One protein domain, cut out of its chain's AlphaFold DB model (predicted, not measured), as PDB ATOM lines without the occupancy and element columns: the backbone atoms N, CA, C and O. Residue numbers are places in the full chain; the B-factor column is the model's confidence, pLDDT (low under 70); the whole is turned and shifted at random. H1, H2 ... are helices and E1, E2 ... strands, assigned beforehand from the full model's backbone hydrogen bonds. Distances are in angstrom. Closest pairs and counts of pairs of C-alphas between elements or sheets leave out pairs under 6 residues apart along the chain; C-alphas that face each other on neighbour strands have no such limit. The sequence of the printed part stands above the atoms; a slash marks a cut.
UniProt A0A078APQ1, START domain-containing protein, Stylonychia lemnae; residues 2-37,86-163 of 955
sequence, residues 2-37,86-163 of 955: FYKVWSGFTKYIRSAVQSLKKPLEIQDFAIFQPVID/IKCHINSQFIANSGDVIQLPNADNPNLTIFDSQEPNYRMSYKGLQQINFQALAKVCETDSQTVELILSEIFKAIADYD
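What this domain is: This is residues 2 to 37 and 86 to 163 of the 955 residues of the protein "START domain-containing protein" of Stylonychia lemnae (UniProt A0A078APQ1). The shape is roughly a triangle: a small four-stranded sheet makes one side, H1 the second and H5 the third, with H4 packed at the corner where H1 and H5 meet. H1 reaches from that corner to one face of the sheet, and H5 runs from it toward H2. The printed part has 114 residues, with five named helices and four named strands in the order H1 E1 E2 E3 H2 E4 H3 H4 H5 along the chain; the class is mixed, helices and strands, and the mixed sheet's order is E1 E2 E3 E4. The whole is compact, radius of gyration of the C-alphas 14.3 A, with spans of 37, 37 and 26 A.

Where its parts are: H1, residues 2 to 20, begins at C-alpha (-2.340, 54.434, 31.677) and is 26.2 A long. E1 is 24 to 26, E2 30 to 34, E3 86 to 91, 16.0 A, H2 92 to 96, E4 112 to 115, H3 122 to 125 and H4 134 to 141. H5, 145 to 160, 22.5 A, ends at (-5.588, 39.224, 26.446).

How they stand to each other: H1 is on the sheet, making two layers, helix over one face, at a height of 10.0 A over the sheet. The hairpin E1 and E2 is antiparallel, N 24 to O 32 2.9 A; E2 and E3 are antiparallel, N 31 to O 89 2.8 A; E3 and E4 are parallel, N 90 to O 113 2.8 A. E3, H2 and E4 form a strand-helix-strand unit, parallel strands joined through a helix, with a right-handed crossover. H1 touches H4, Gly 8 and Cys 141 closest at 4.8 A, and H5, Val 5 and Val 148 at 6.3 A, about perpendicular. H3 is not on the sheet. In H1, H2, H4 and H5 every O i to N i+4 pair is within hydrogen-bond range; H3 is too short for one.

The domain as a whole: Residues 38 to 85 are not printed; C-alphas 37 and 86 are 11.0 A apart. The link H2 to E4 is long. Residues 37, 99 to 108 and 162 to 163 have pLDDT under 70.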
ATOM      1  N   PHE A   2      -1.703  55.708  31.259       84.56
ATOM      2  CA  PHE A   2      -2.340  54.434  31.677       84.56
ATOM      3  C   PHE A   2      -2.991  54.405  33.079       84.56
ATOM      4  O   PHE A   2      -4.208  54.289  33.178       84.56
ATOM      5  N   TYR A   3      -2.231  54.604  34.167       84.44
ATOM      6  CA  TYR A   3      -2.780  54.604  35.538       84.44
ATOM      7  C   TYR A   3      -3.881  55.660  35.786       84.44
ATOM      8  O   TYR A   3      -4.834  55.399  36.520       84.44
ATOM      9  N   LYS A   4      -3.786  56.844  35.164       86.25
ATOM     10  CA  LYS A   4      -4.801  57.907  35.259       86.25
ATOM     11  C   LYS A   4      -6.102  57.474  34.584       86.25
ATOM     12  O   LYS A   4      -7.161  57.627  35.182       86.25
ATOM     13  N   VAL A   5      -6.004  56.862  33.399       87.19
ATOM     14  CA  VAL A   5      -7.158  56.314  32.670       87.19
ATOM     15  C   VAL A   5      -7.773  55.141  33.431       87.19
ATOM     16  O   VAL A   5      -8.967  55.167  33.688       87.19
ATOM     17  N   TRP A   6      -6.982  54.179  33.918       90.69
ATOM     18  CA  TRP A   6      -7.482  53.047  34.714       90.69
ATOM     19  C   TRP A   6      -8.142  53.477  36.040       90.69
ATOM     20  O   TRP A   6      -9.204  52.976  36.425       90.69
ATOM     21  N   SER A   7      -7.562  54.464  36.735       87.50
ATOM     22  CA  SER A   7      -8.165  55.056  37.937       87.50
ATOM     23  C   SER A   7      -9.444  55.834  37.616       87.50
ATOM     24  O   SER A   7     -10.411  55.759  38.371       87.50
ATOM     25  N   GLY A   8      -9.481  56.569  36.501       90.00
ATOM     26  CA  GLY A   8     -10.677  57.274  36.042       90.00
ATOM     27  C   GLY A   8     -11.792  56.319  35.607       90.00
ATOM     28  O   GLY A   8     -12.941  56.513  35.981       90.00
ATOM     29  N   PHE A   9     -11.438  55.237  34.919       90.88
ATOM     30  CA  PHE A   9     -12.306  54.158  34.445       90.88
ATOM     31  C   PHE A   9     -12.998  53.430  35.601       90.88
ATOM     32  O   PHE A   9     -14.225  53.385  35.669       90.88
ATOM     33  N   THR A  10     -12.229  52.966  36.588       89.81
ATOM     34  CA  THR A  10     -12.779  52.308  37.788       89.81
ATOM     35  C   THR A  10     -13.649  53.242  38.644       89.81
ATOM     36  O   THR A  10     -14.650  52.799  39.214       89.81
ATOM     37  N   LYS A  11     -13.339  54.549  38.699       90.00
ATOM     38  CA  LYS A  11     -14.216  55.577  39.303       90.00
ATOM     39  C   LYS A  11     -15.492  55.804  38.487       90.00
ATOM     40  O   LYS A  11     -16.568  55.906  39.072       90.00
ATOM     41  N   TYR A  12     -15.377  55.880  37.163       93.06
ATOM     42  CA  TYR A  12     -16.486  56.118  36.243       93.06
ATOM     43  C   TYR A  12     -17.506  54.980  36.289       93.06
ATOM     44  O   TYR A  12     -18.678  55.262  36.510       93.06
ATOM     45  N   ILE A  13     -17.074  53.716  36.180       90.81
ATOM     46  CA  ILE A  13     -17.961  52.541  36.265       90.81
ATOM     47  C   ILE A  13     -18.760  52.582  37.567       90.81
ATOM     48  O   ILE A  13     -19.987  52.502  37.547       90.81
ATOM     49  N   ARG A  14     -18.072  52.783  38.700       87.12
ATOM     50  CA  ARG A  14     -18.714  52.891  40.015       87.12
ATOM     51  C   ARG A  14     -19.742  54.023  40.044       87.12
ATOM     52  O   ARG A  14     -20.876  53.789  40.443       87.12
ATOM     53  N   SER A  15     -19.371  55.219  39.591       89.88
ATOM     54  CA  SER A  15     -20.256  56.389  39.571       89.88
ATOM     55  C   SER A  15     -21.477  56.185  38.663       89.88
ATOM     56  O   SER A  15     -22.607  56.427  39.086       89.88
ATOM     57  N   ALA A  16     -21.276  55.682  37.443       89.69
ATOM     58  CA  ALA A  16     -22.330  55.440  36.461       89.69
ATOM     59  C   ALA A  16     -23.322  54.372  36.946       89.69
ATOM     60  O   ALA A  16     -24.521  54.635  37.001       89.69
ATOM     61  N   VAL A  17     -22.833  53.210  37.389       89.38
ATOM     62  CA  VAL A  17     -23.682  52.114  37.888       89.38
ATOM     63  C   VAL A  17     -24.463  52.534  39.143       89.38
ATOM     64  O   VAL A  17     -25.654  52.237  39.254       89.38
ATOM     65  N   GLN A  18     -23.840  53.281  40.065       86.06
ATOM     66  CA  GLN A  18     -24.496  53.753  41.291       86.06
ATOM     67  C   GLN A  18     -25.539  54.855  41.043       86.06
ATOM     68  O   GLN A  18     -26.601  54.837  41.668       86.06
ATOM     69  N   SER A  19     -25.261  55.806  40.145       88.00
ATOM     70  CA  SER A  19     -26.159  56.940  39.866       88.00
ATOM     71  C   SER A  19     -27.300  56.589  38.910       88.00
ATOM     72  O   SER A  19     -28.438  56.987  39.149       88.00
ATOM     73  N   LEU A  20     -27.024  55.816  37.856       88.00
ATOM     74  CA  LEU A  20     -27.995  55.487  36.807       88.00
ATOM     75  C   LEU A  20     -28.824  54.238  37.136       88.00
ATOM     76  O   LEU A  20     -29.885  54.047  36.542       88.00
ATOM     77  N   LYS A  21     -28.360  53.401  38.081       91.56
ATOM     78  CA  LYS A  21     -28.993  52.137  38.516       91.56
ATOM     79  C   LYS A  21     -29.343  51.199  37.351       91.56
ATOM     80  O   LYS A  21     -30.348  50.491  37.384       91.56
ATOM     81  N   LYS A  22     -28.492  51.198  36.325       93.50
ATOM     82  CA  LYS A  22     -28.605  50.411  35.092       93.50
ATOM     83  C   LYS A  22     -27.327  49.601  34.853       93.50
ATOM     84  O   LYS A  22     -26.273  50.017  35.338       93.50
ATOM     85  N   PRO A  23     -27.395  48.476  34.119       95.12
ATOM     86  CA  PRO A  23     -26.203  47.751  33.698       95.12
ATOM     87  C   PRO A  23     -25.351  48.593  32.736       95.12
ATOM     88  O   PRO A  23     -25.894  49.245  31.843       95.12
ATOM     89  N   LEU A  24     -24.028  48.558  32.896       96.12
ATOM     90  CA  LEU A  24     -23.065  49.249  32.034       96.12
ATOM     91  C   LEU A  24     -22.253  48.225  31.226       96.12
ATOM     92  O   LEU A  24     -21.470  47.476  31.802       96.12
ATOM     93  N   GLU A  25     -22.444  48.202  29.908       95.44
ATOM     94  CA  GLU A  25     -21.666  47.432  28.937       95.44
ATOM     95  C   GLU A  25     -20.330  48.123  28.649       95.44
ATOM     96  O   GLU A  25     -20.269  49.317  28.334       95.44
ATOM     97  N   ILE A  26     -19.261  47.337  28.705       92.44
ATOM     98  CA  ILE A  26     -17.951  47.663  28.160       92.44
ATOM     99  C   ILE A  26     -17.715  46.625  27.075       92.44
ATOM    100  O   ILE A  26     -17.556  45.438  27.379       92.44
ATOM    101  N   GLN A  27     -17.811  47.076  25.822       90.12
ATOM    102  CA  GLN A  27     -17.847  46.199  24.657       90.12
ATOM    103  C   GLN A  27     -16.642  45.253  24.652       90.12
ATOM    104  O   GLN A  27     -15.542  45.643  25.038       90.12
ATOM    105  N   ASP A  28     -16.894  44.001  24.275       88.50
ATOM    106  CA  ASP A  28     -15.900  42.932  24.148       88.50
ATOM    107  C   ASP A  28     -15.138  42.581  25.449       88.50
ATOM    108  O   ASP A  28     -14.230  41.759  25.422       88.50
ATOM    109  N   PHE A  29     -15.561  43.122  26.605       92.25
ATOM    110  CA  PHE A  29     -14.956  42.883  27.922       92.25
ATOM    111  C   PHE A  29     -15.964  42.403  28.983       92.25
ATOM    112  O   PHE A  29     -15.914  41.243  29.397       92.25
ATOM    113  N   ALA A  30     -16.866  43.272  29.463       94.81
ATOM    114  CA  ALA A  30     -17.722  42.966  30.618       94.81
ATOM    115  C   ALA A  30     -18.961  43.875  30.759       94.81
ATOM    116  O   ALA A  30     -18.969  45.027  30.325       94.81
ATOM    117  N   ILE A  31     -19.989  43.377  31.455       95.56
ATOM    118  CA  ILE A  31     -21.202  44.105  31.849       95.56
ATOM    119  C   ILE A  31     -21.240  44.259  33.375       95.56
ATOM    120  O   ILE A  31     -21.239  43.280  34.121       95.56
ATOM    121  N   PHE A  32     -21.338  45.499  33.853       95.56
ATOM    122  CA  PHE A  32     -21.391  45.840  35.276       95.56
ATOM    123  C   PHE A  32     -22.833  46.142  35.693       95.56
ATOM    124  O   PHE A  32     -23.370  47.205  35.383       95.56
ATOM    125  N   GLN A  33     -23.471  45.206  36.393       94.56
ATOM    126  CA  GLN A  33     -24.865  45.296  36.829       94.56
ATOM    127  C   GLN A  33     -24.954  45.724  38.307       94.56
ATOM    128  O   GLN A  33     -24.319  45.101  39.157       94.56
ATOM    129  N   PRO A  34     -25.768  46.734  38.668       92.94
ATOM    130  CA  PRO A  34     -26.033  47.036  40.072       92.94
ATOM    131  C   PRO A  34     -26.868  45.911  40.695       92.94
ATOM    132  O   PRO A  34     -27.907  45.528  40.151       92.94
ATOM    133  N   VAL A  35     -26.445  45.408  41.854       90.12
ATOM    134  CA  VAL A  35     -27.244  44.468  42.647       90.12
ATOM    135  C   VAL A  35     -28.367  45.260  43.311       90.12
ATOM    136  O   VAL A  35     -28.146  46.037  44.239       90.12
ATOM    137  N   ILE A  36     -29.581  45.101  42.789       81.69
ATOM    138  CA  ILE A  36     -30.791  45.676  43.376       81.69
ATOM    139  C   ILE A  36     -31.361  44.636  44.341       81.69
ATOM    140  O   ILE A  36     -32.038  43.700  43.912       81.69
ATOM    141  N   ASP A  37     -31.078  44.798  45.636       66.44
ATOM    142  CA  ASP A  37     -31.610  43.923  46.683       66.44
ATOM    143  C   ASP A  37     -33.139  43.820  46.596       66.44
ATOM    144  O   ASP A  37     -33.863  44.816  46.669       66.44
ATOM    145  N   ILE A  86     -22.017  45.538  43.075       88.25
ATOM    146  CA  ILE A  86     -21.993  45.490  41.611       88.25
ATOM    147  C   ILE A  86     -21.599  44.072  41.214       88.25
ATOM    148  O   ILE A  86     -20.528  43.604  41.595       88.25
ATOM    149  N   LYS A  87     -22.464  43.416  40.441       91.75
ATOM    150  CA  LYS A  87     -22.194  42.129  39.811       91.75
ATOM    151  C   LYS A  87     -21.499  42.361  38.471       91.75
ATOM    152  O   LYS A  87     -21.954  43.178  37.671       91.75
ATOM    153  N   CYS A  88     -20.394  41.663  38.245       93.31
ATOM    154  CA  CYS A  88     -19.637  41.699  37.000       93.31
ATOM    155  C   CYS A  88     -19.968  40.457  36.167       93.31
ATOM    156  O   CYS A  88     -19.803  39.337  36.645       93.31
ATOM    157  N   HIS A  89     -20.411  40.654  34.929       92.94
ATOM    158  CA  HIS A  89     -20.545  39.586  33.942       92.94
ATOM    159  C   HIS A  89     -19.423  39.754  32.921       92.94
ATOM    160  O   HIS A  89     -19.382  40.774  32.240       92.94
ATOM    161  N   ILE A  90     -18.496  38.805  32.834       92.94
ATOM    162  CA  ILE A  90     -17.346  38.854  31.919       92.94
ATOM    163  C   ILE A  90     -17.714  38.124  30.624       92.94
ATOM    164  O   ILE A  90     -18.394  37.099  30.667       92.94
ATOM    165  N   ASN A  91     -17.289  38.650  29.477       94.19
ATOM    166  CA  ASN A  91     -17.543  38.026  28.182       94.19
ATOM    167  C   ASN A  91     -16.731  36.720  28.031       94.19
ATOM    168  O   ASN A  91     -15.512  36.728  28.217       94.19
ATOM    169  N   SER A  92     -17.379  35.619  27.642       92.25
ATOM    170  CA  SER A  92     -16.729  34.343  27.312       92.25
ATOM    171  C   SER A  92     -15.647  34.513  26.244       92.25
ATOM    172  O   SER A  92     -14.564  33.948  26.375       92.25
ATOM    173  N   GLN A  93     -15.885  35.365  25.239       91.00
ATOM    174  CA  GLN A  93     -14.923  35.633  24.170       91.00
ATOM    175  C   GLN A  93     -13.681  36.372  24.687       91.00
ATOM    176  O   GLN A  93     -12.580  36.117  24.210       91.00
ATOM    177  N   PHE A  94     -13.821  37.230  25.706       88.75
ATOM    178  CA  PHE A  94     -12.673  37.880  26.346       88.75
ATOM    179  C   PHE A  94     -11.801  36.866  27.099       88.75
ATOM    180  O   PHE A  94     -10.578  36.912  27.006       88.75
ATOM    181  N   ILE A  95     -12.430  35.924  27.809       86.62
ATOM    182  CA  ILE A  95     -11.732  34.853  28.533       86.62
ATOM    183  C   ILE A  95     -11.017  33.922  27.543       86.62
ATOM    184  O   ILE A  95      -9.830  33.663  27.717       86.62
ATOM    185  N   ALA A  96     -11.695  33.499  26.470       85.38
ATOM    186  CA  ALA A  96     -11.110  32.657  25.426       85.38
ATOM    187  C   ALA A  96      -9.914  33.333  24.728       85.38
ATOM    188  O   ALA A  96      -8.868  32.714  24.550       85.38
ATOM    189  N   ASN A  97     -10.025  34.630  24.420       83.69
ATOM    190  CA  ASN A  97      -8.930  35.429  23.860       83.69
ATOM    191  C   ASN A  97      -7.771  35.670  24.851       83.69
ATOM    192  O   ASN A  97      -6.728  36.158  24.431       83.69
ATOM    193  N   SER A  98      -7.943  35.347  26.138       77.62
ATOM    194  CA  SER A  98      -6.923  35.490  27.190       77.62
ATOM    195  C   SER A  98      -6.232  34.167  27.571       77.62
ATOM    196  O   SER A  98      -5.501  34.137  28.562       77.62
ATOM    197  N   GLY A  99      -6.479  33.080  26.825       68.00
ATOM    198  CA  GLY A  99      -5.689  31.838  26.853       68.00
ATOM    199  C   GLY A  99      -5.505  31.189  28.229       68.00
ATOM    200  O   GLY A  99      -4.378  31.064  28.687       68.00
ATOM    201  N   ASP A 100      -6.594  30.809  28.908       64.62
ATOM    202  CA  ASP A 100      -6.628  30.124  30.224       64.62
ATOM    203  C   ASP A 100      -5.927  30.824  31.419       64.62
ATOM    204  O   ASP A 100      -6.137  30.439  32.573       64.62
ATOM    205  N   VAL A 101      -5.171  31.907  31.199       60.88
ATOM    206  CA  VAL A 101      -4.468  32.681  32.243       60.88
ATOM    207  C   VAL A 101      -5.447  33.335  33.227       60.88
ATOM    208  O   VAL A 101      -5.139  33.481  34.413       60.88
ATOM    209  N   ILE A 102      -6.647  33.715  32.771       67.25
ATOM    210  CA  ILE A 102      -7.685  34.318  33.620       67.25
ATOM    211  C   ILE A 102      -8.485  33.221  34.339       67.25
ATOM    212  O   ILE A 102      -9.664  32.986  34.070       67.25
ATOM    213  N   GLN A 103      -7.845  32.579  35.317       67.31
ATOM    214  CA  GLN A 103      -8.539  31.741  36.293       67.31
ATOM    215  C   GLN A 103      -9.466  32.613  37.150       67.31
ATOM    216  O   GLN A 103      -9.021  33.397  37.993       67.31
ATOM    217  N   LEU A 104     -10.776  32.497  36.926       69.25
ATOM    218  CA  LEU A 104     -11.773  33.216  37.714       69.25
ATOM    219  C   LEU A 104     -11.828  32.629  39.141       69.25
ATOM    220  O   LEU A 104     -11.927  31.410  39.287       69.25
ATOM    221  N   PRO A 105     -11.759  33.460  40.201       49.97
ATOM    222  CA  PRO A 105     -11.569  32.985  41.572       49.97
ATOM    223  C   PRO A 105     -12.845  32.344  42.140       49.97
ATOM    224  O   PRO A 105     -13.673  33.032  42.740       49.97
ATOM    225  N   ASN A 106     -12.934  31.020  41.965       52.78
ATOM    226  CA  ASN A 106     -14.051  30.120  42.272       52.78
ATOM    227  C   ASN A 106     -15.388  30.463  41.584       52.78
ATOM    228  O   ASN A 106     -15.855  31.601  41.574       52.78
ATOM    229  N   ALA A 107     -16.076  29.426  41.097       55.25
ATOM    230  CA  ALA A 107     -17.432  29.540  40.547       55.25
ATOM    231  C   ALA A 107     -18.480  29.992  41.593       55.25
ATOM    232  O   ALA A 107     -19.578  30.413  41.234       55.25
ATOM    233  N   ASP A 108     -18.127  29.940  42.880       58.97
ATOM    234  CA  ASP A 108     -19.001  30.227  44.021       58.97
ATOM    235  C   ASP A 108     -19.241  31.726  44.281       58.97
ATOM    236  O   ASP A 108     -20.039  32.074  45.150       58.97
ATOM    237  N   ASN A 109     -18.549  32.642  43.588       78.38
ATOM    238  CA  ASN A 109     -18.698  34.081  43.826       78.38
ATOM    239  C   ASN A 109     -19.977  34.630  43.156       78.38
ATOM    240  O   ASN A 109     -19.974  34.880  41.949       78.38
ATOM    241  N   PRO A 110     -21.061  34.941  43.898       80.62
ATOM    242  CA  PRO A 110     -22.340  35.321  43.292       80.62
ATOM    243  C   PRO A 110     -22.290  36.671  42.560       80.62
ATOM    244  O   PRO A 110     -23.201  36.975  41.785       80.62
ATOM    245  N   ASN A 111     -21.246  37.474  42.786       87.31
ATOM    246  CA  ASN A 111     -21.021  38.772  42.151       87.31
ATOM    247  C   ASN A 111     -20.143  38.698  40.889       87.31
ATOM    248  O   ASN A 111     -19.868  39.744  40.299       87.31
ATOM    249  N   LEU A 112     -19.728  37.506  40.449       88.50
ATOM    250  CA  LEU A 112     -18.992  37.314  39.202       88.50
ATOM    251  C   LEU A 112     -19.612  36.170  38.387       88.50
ATOM    252  O   LEU A 112     -19.872  35.094  38.909       88.50
ATOM    253  N   THR A 113     -19.877  36.415  37.109       90.81
ATOM    254  CA  THR A 113     -20.449  35.435  36.170       90.81
ATOM    255  C   THR A 113     -19.833  35.592  34.785       90.81
ATOM    256  O   THR A 113     -19.229  36.620  34.484       90.81
ATOM    257  N   ILE A 114     -19.999  34.580  33.935       90.56
ATOM    258  CA  ILE A 114     -19.646  34.632  32.511       90.56
ATOM    259  C   ILE A 114     -20.941  34.822  31.705       90.56
ATOM    260  O   ILE A 114     -21.985  34.303  32.100       90.56
ATOM    261  N   PHE A 115     -20.885  35.557  30.596       92.75
ATOM    262  CA  PHE A 115     -21.935  35.592  29.571       92.75
ATOM    263  C   PHE A 115     -21.308  35.441  28.183       92.75
ATOM    264  O   PHE A 115     -20.160  35.835  27.993       92.75
ATOM    265  N   ASP A 116     -22.049  34.910  27.213       91.25
ATOM    266  CA  ASP A 116     -21.596  34.850  25.821       91.25
ATOM    267  C   ASP A 116     -22.174  36.021  25.012       91.25
ATOM    268  O   ASP A 116     -23.387  36.240  24.996       91.25
ATOM    269  N   SER A 117     -21.320  36.790  24.330       89.12
ATOM    270  CA  SER A 117     -21.760  37.852  23.414       89.12
ATOM    271  C   SER A 117     -22.324  37.342  22.082       89.12
ATOM    272  O   SER A 117     -22.905  38.132  21.340       89.12
ATOM    273  N   GLN A 118     -22.178  36.051  21.774       90.25
ATOM    274  CA  GLN A 118     -22.767  35.394  20.603       90.25
ATOM    275  C   GLN A 118     -24.182  34.849  20.867       90.25
ATOM    276  O   GLN A 118     -24.888  34.519  19.914       90.25
ATOM    277  N   GLU A 119     -24.650  34.795  22.123       90.12
ATOM    278  CA  GLU A 119     -26.058  34.493  22.405       90.12
ATOM    279  C   GLU A 119     -26.955  35.582  21.784       90.12
ATOM    280  O   GLU A 119     -26.905  36.735  22.222       90.12
ATOM    281  N   PRO A 120     -27.850  35.260  20.825       75.75
ATOM    282  CA  PRO A 120     -28.549  36.265  20.014       75.75
ATOM    283  C   PRO A 120     -29.514  37.172  20.801       75.75
ATOM    284  O   PRO A 120     -30.089  38.100  20.236       75.75
ATOM    285  N   ASN A 121     -29.689  36.921  22.102       86.19
ATOM    286  CA  ASN A 121     -30.584  37.652  22.991       86.19
ATOM    287  C   ASN A 121     -29.895  38.241  24.242       86.19
ATOM    288  O   ASN A 121     -30.604  38.831  25.059       86.19
ATOM    289  N   TYR A 122     -28.564  38.147  24.422       87.44
ATOM    290  CA  TYR A 122     -27.916  38.528  25.700       87.44
ATOM    291  C   TYR A 122     -28.248  39.966  26.137       87.44
ATOM    292  O   TYR A 122     -28.518  40.224  27.311       87.44
ATOM    293  N   ARG A 123     -28.331  40.911  25.189       87.75
ATOM    294  CA  ARG A 123     -28.702  42.312  25.464       87.75
ATOM    295  C   ARG A 123     -30.138  42.487  25.971       87.75
ATOM    296  O   ARG A 123     -30.397  43.446  26.693       87.75
ATOM    297  N   MET A 124     -31.062  41.573  25.657       88.19
ATOM    298  CA  MET A 124     -32.428  41.606  26.199       88.19
ATOM    299  C   MET A 124     -32.491  41.165  27.668       88.19
ATOM    300  O   MET A 124     -33.332  41.672  28.412       88.19
ATOM    301  N   SER A 125     -31.563  40.314  28.120       88.00
ATOM    302  CA  SER A 125     -31.426  39.930  29.536       88.00
ATOM    303  C   SER A 125     -31.046  41.117  30.436       88.00
ATOM    304  O   SER A 125     -31.411  41.158  31.613       88.00
ATOM    305  N   TYR A 126     -30.374  42.135  29.887       90.50
ATOM    306  CA  TYR A 126     -29.919  43.322  30.617       90.50
ATOM    307  C   TYR A 126     -30.819  44.539  30.363       90.50
ATOM    308  O   TYR A 126     -30.463  45.476  29.647       90.50
ATOM    309  N   LYS A 127     -32.003  44.561  30.987       88.50
ATOM    310  CA  LYS A 127     -32.974  45.657  30.823       88.50
ATOM    311  C   LYS A 127     -32.357  47.035  31.111       88.50
ATOM    312  O   LYS A 127     -32.096  47.391  32.259       88.50
ATOM    313  N   GLY A 128     -32.220  47.843  30.059       89.56
ATOM    314  CA  GLY A 128     -31.672  49.197  30.140       89.56
ATOM    315  C   GLY A 128     -30.143  49.273  30.143       89.56
ATOM    316  O   GLY A 128     -29.626  50.271  30.638       89.56
ATOM    317  N   LEU A 129     -29.456  48.251  29.615       92.75
ATOM    318  CA  LEU A 129     -28.019  48.242  29.323       92.75
ATOM    319  C   LEU A 129     -27.571  49.554  28.654       92.75
ATOM    320  O   LEU A 129     -28.201  50.027  27.708       92.75
ATOM    321  N   GLN A 130     -26.493  50.150  29.157       93.38
ATOM    322  CA  GLN A 130     -25.895  51.376  28.623       93.38
ATOM    323  C   GLN A 130     -24.452  51.110  28.218       93.38
ATOM    324  O   GLN A 130     -23.747  50.421  28.941       93.38
ATOM    325  N   GLN A 131     -23.989  51.695  27.117       93.25
ATOM    326  CA  GLN A 131     -22.580  51.622  26.729       93.25
ATOM    327  C   GLN A 131     -21.740  52.689  27.441       93.25
ATOM    328  O   GLN A 131     -22.248  53.736  27.855       93.25
ATOM    329  N   ILE A 132     -20.442  52.419  27.583       91.75
ATOM    330  CA  ILE A 132     -19.471  53.342  28.175       91.75
ATOM    331  C   ILE A 132     -19.414  54.675  27.406       91.75
ATOM    332  O   ILE A 132     -19.128  54.728  26.213       91.75
ATOM    333  N   ASN A 133     -19.678  55.793  28.092       92.94
ATOM    334  CA  ASN A 133     -19.581  57.114  27.473       92.94
ATOM    335  C   ASN A 133     -18.142  57.639  27.597       92.94
ATOM    336  O   ASN A 133     -17.769  58.224  28.620       92.94
ATOM    337  N   PHE A 134     -17.345  57.453  26.541       90.81
ATOM    338  CA  PHE A 134     -15.945  57.882  26.497       90.81
ATOM    339  C   PHE A 134     -15.752  59.389  26.741       90.81
ATOM    340  O   PHE A 134     -14.770  59.761  27.372       90.81
ATOM    341  N   GLN A 135     -16.688  60.267  26.353       92.94
ATOM    342  CA  GLN A 135     -16.594  61.710  26.644       92.94
ATOM    343  C   GLN A 135     -16.791  62.032  28.135       92.94
ATOM    344  O   GLN A 135     -16.158  62.939  28.679       92.94
ATOM    345  N   ALA A 136     -17.671  61.301  28.821       90.12
ATOM    346  CA  ALA A 136     -17.865  61.434  30.261       90.12
ATOM    347  C   ALA A 136     -16.683  60.833  31.038       90.12
ATOM    348  O   ALA A 136     -16.228  61.424  32.016       90.12
ATOM    349  N   LEU A 137     -16.133  59.709  30.571       90.38
ATOM    350  CA  LEU A 137     -14.919  59.121  31.133       90.38
ATOM    351  C   LEU A 137     -13.684  60.013  30.912       90.38
ATOM    352  O   LEU A 137     -12.897  60.191  31.839       90.38
ATOM    353  N   ALA A 138     -13.544  60.635  29.741       91.19
ATOM    354  CA  ALA A 138     -12.485  61.595  29.427       91.19
ATOM    355  C   ALA A 138     -12.432  62.752  30.436       91.19
ATOM    356  O   ALA A 138     -11.366  63.071  30.961       91.19
ATOM    357  N   LYS A 139     -13.599  63.287  30.824       91.62
ATOM    358  CA  LYS A 139     -13.723  64.294  31.895       91.62
ATOM    359  C   LYS A 139     -13.258  63.774  33.262       91.62
ATOM    360  O   LYS A 139     -12.603  64.513  33.985       91.62
ATOM    361  N   VAL A 140     -13.534  62.511  33.607       90.88
ATOM    362  CA  VAL A 140     -13.048  61.875  34.856       90.88
ATOM    363  C   VAL A 140     -11.540  61.565  34.804       90.88
ATOM    364  O   VAL A 140     -10.882  61.516  35.842       90.88
ATOM    365  N   CYS A 141     -10.984  61.369  33.608       89.44
ATOM    366  CA  CYS A 141      -9.556  61.140  33.372       89.44
ATOM    367  C   CYS A 141      -8.751  62.436  33.161       89.44
ATOM    368  O   CYS A 141      -7.522  62.369  33.103       89.44
ATOM    369  N   GLU A 142      -9.424  63.589  33.048       92.31
ATOM    370  CA  GLU A 142      -8.860  64.895  32.668       92.31
ATOM    371  C   GLU A 142      -7.977  64.785  31.404       92.31
ATOM    372  O   GLU A 142      -6.780  65.089  31.419       92.31
ATOM    373  N   THR A 143      -8.558  64.254  30.329       93.25
ATOM    374  CA  THR A 143      -7.951  64.100  28.995       93.25
ATOM    375  C   THR A 143      -9.076  64.072  27.945       93.25
ATOM    376  O   THR A 143     -10.228  64.332  28.295       93.25
ATOM    377  N   ASP A 144      -8.784  63.820  26.672       95.44
ATOM    378  CA  ASP A 144      -9.790  63.705  25.606       95.44
ATOM    379  C   ASP A 144     -10.312  62.259  25.445       95.44
ATOM    380  O   ASP A 144      -9.758  61.310  26.002       95.44
ATOM    381  N   SER A 145     -11.404  62.073  24.698       92.62
ATOM    382  CA  SER A 145     -12.026  60.750  24.539       92.62
ATOM    383  C   SER A 145     -11.224  59.777  23.679       92.62
ATOM    384  O   SER A 145     -11.272  58.588  23.970       92.62
ATOM    385  N   GLN A 146     -10.464  60.249  22.686       92.75
ATOM    386  CA  GLN A 146      -9.659  59.384  21.816       92.75
ATOM    387  C   GLN A 146      -8.463  58.817  22.593       92.75
ATOM    388  O   GLN A 146      -8.201  57.618  22.546       92.75
ATOM    389  N   THR A 147      -7.799  59.644  23.408       89.56
ATOM    390  CA  THR A 147      -6.740  59.210  24.332       89.56
ATOM    391  C   THR A 147      -7.252  58.208  25.370       89.56
ATOM    392  O   THR A 147      -6.539  57.262  25.702       89.56
ATOM    393  N   VAL A 148      -8.477  58.367  25.888       89.94
ATOM    394  CA  VAL A 148      -9.088  57.364  26.782       89.94
ATOM    395  C   VAL A 148      -9.360  56.050  26.052       89.94
ATOM    396  O   VAL A 148      -9.027  54.992  26.580       89.94
ATOM    397  N   GLU A 149      -9.968  56.117  24.870       91.44
ATOM    398  CA  GLU A 149     -10.368  54.960  24.066       91.44
ATOM    399  C   GLU A 149      -9.152  54.118  23.654       91.44
ATOM    400  O   GLU A 149      -9.106  52.931  23.971       91.44
ATOM    401  N   LEU A 150      -8.116  54.753  23.091       91.31
ATOM    402  CA  LEU A 150      -6.845  54.117  22.719       91.31
ATOM    403  C   LEU A 150      -6.107  53.496  23.913       91.31
ATOM    404  O   LEU A 150      -5.494  52.439  23.790       91.31
ATOM    405  N   ILE A 151      -6.142  54.139  25.085       89.56
ATOM    406  CA  ILE A 151      -5.478  53.600  26.280       89.56
ATOM    407  C   ILE A 151      -6.264  52.431  26.877       89.56
ATOM    408  O   ILE A 151      -5.651  51.517  27.422       89.56
ATOM    409  N   LEU A 152      -7.596  52.428  26.790       88.12
ATOM    410  CA  LEU A 152      -8.400  51.295  27.247       88.12
ATOM    411  C   LEU A 152      -8.308  50.101  26.300       88.12
ATOM    412  O   LEU A 152      -8.147  48.989  26.793       88.12
ATOM    413  N   SER A 153      -8.349  50.309  24.981       87.88
ATOM    414  CA  SER A 153      -8.163  49.216  24.021       87.88
ATOM    415  C   SER A 153      -6.789  48.563  24.183       87.88
ATOM    416  O   SER A 153      -6.718  47.341  24.265       87.88
ATOM    417  N   GLU A 154      -5.723  49.348  24.368       88.94
ATOM    418  CA  GLU A 154      -4.382  48.811  24.630       88.94
ATOM    419  C   GLU A 154      -4.277  48.119  26.006       88.94
ATOM    420  O   GLU A 154      -3.577  47.118  26.127       88.94
ATOM    421  N   ILE A 155      -5.006  48.569  27.040       85.38
ATOM    422  CA  ILE A 155      -5.083  47.852  28.331       85.38
ATOM    423  C   ILE A 155      -5.788  46.499  28.175       85.38
ATOM    424  O   ILE A 155      -5.268  45.498  28.659       85.38
ATOM    425  N   PHE A 156      -6.956  46.441  27.526       86.00
ATOM    426  CA  PHE A 156      -7.686  45.178  27.349       86.00
ATOM    427  C   PHE A 156      -6.927  44.211  26.446       86.00
ATOM    428  O   PHE A 156      -6.823  43.030  26.770       86.00
ATOM    429  N   LYS A 157      -6.319  44.725  25.374       83.19
ATOM    430  CA  LYS A 157      -5.426  43.963  24.508       83.19
ATOM    431  C   LYS A 157      -4.228  43.413  25.283       83.19
ATOM    432  O   LYS A 157      -3.980  42.223  25.206       83.19
ATOM    433  N   ALA A 158      -3.545  44.217  26.101       81.88
ATOM    434  CA  ALA A 158      -2.416  43.748  26.914       81.88
ATOM    435  C   ALA A 158      -2.804  42.774  28.048       81.88
ATOM    436  O   ALA A 158      -1.924  42.120  28.611       81.88
ATOM    437  N   ILE A 159      -4.092  42.679  28.403       78.38
ATOM    438  CA  ILE A 159      -4.619  41.640  29.303       78.38
ATOM    439  C   ILE A 159      -4.852  40.329  28.533       78.38
ATOM    440  O   ILE A 159      -4.496  39.275  29.051       78.38
ATOM    441  N   ALA A 160      -5.382  40.393  27.306       74.69
ATOM    442  CA  ALA A 160      -5.588  39.224  26.446       74.69
ATOM    443  C   ALA A 160      -4.262  38.653  25.892       74.69
ATOM    444  O   ALA A 160      -3.966  37.474  26.062       74.69
ATOM    445  N   ASP A 161      -3.401  39.506  25.330       74.50
ATOM    446  CA  ASP A 161      -2.108  39.148  24.721       74.50
ATOM    447  C   ASP A 161      -1.049  38.657  25.736       74.50
ATOM    448  O   ASP A 161       0.075  38.331  25.339       74.50
ATOM    449  N   TYR A 162      -1.352  38.615  27.042       66.75
ATOM    450  CA  TYR A 162      -0.363  38.343  28.093       66.75
ATOM    451  C   TYR A 162       0.331  36.979  27.931       66.75
ATOM    452  O   TYR A 162       1.518  36.848  28.246       66.75
ATOM    453  N   ASP A 163      -0.378  35.981  27.395       52.56
ATOM    454  CA  ASP A 163       0.159  34.633  27.203       52.56
ATOM    455  C   ASP A 163       1.168  34.544  26.037       52.56
ATOM    456  O   ASP A 163       2.213  33.900  26.156       52.56
TER     457      ASP A 163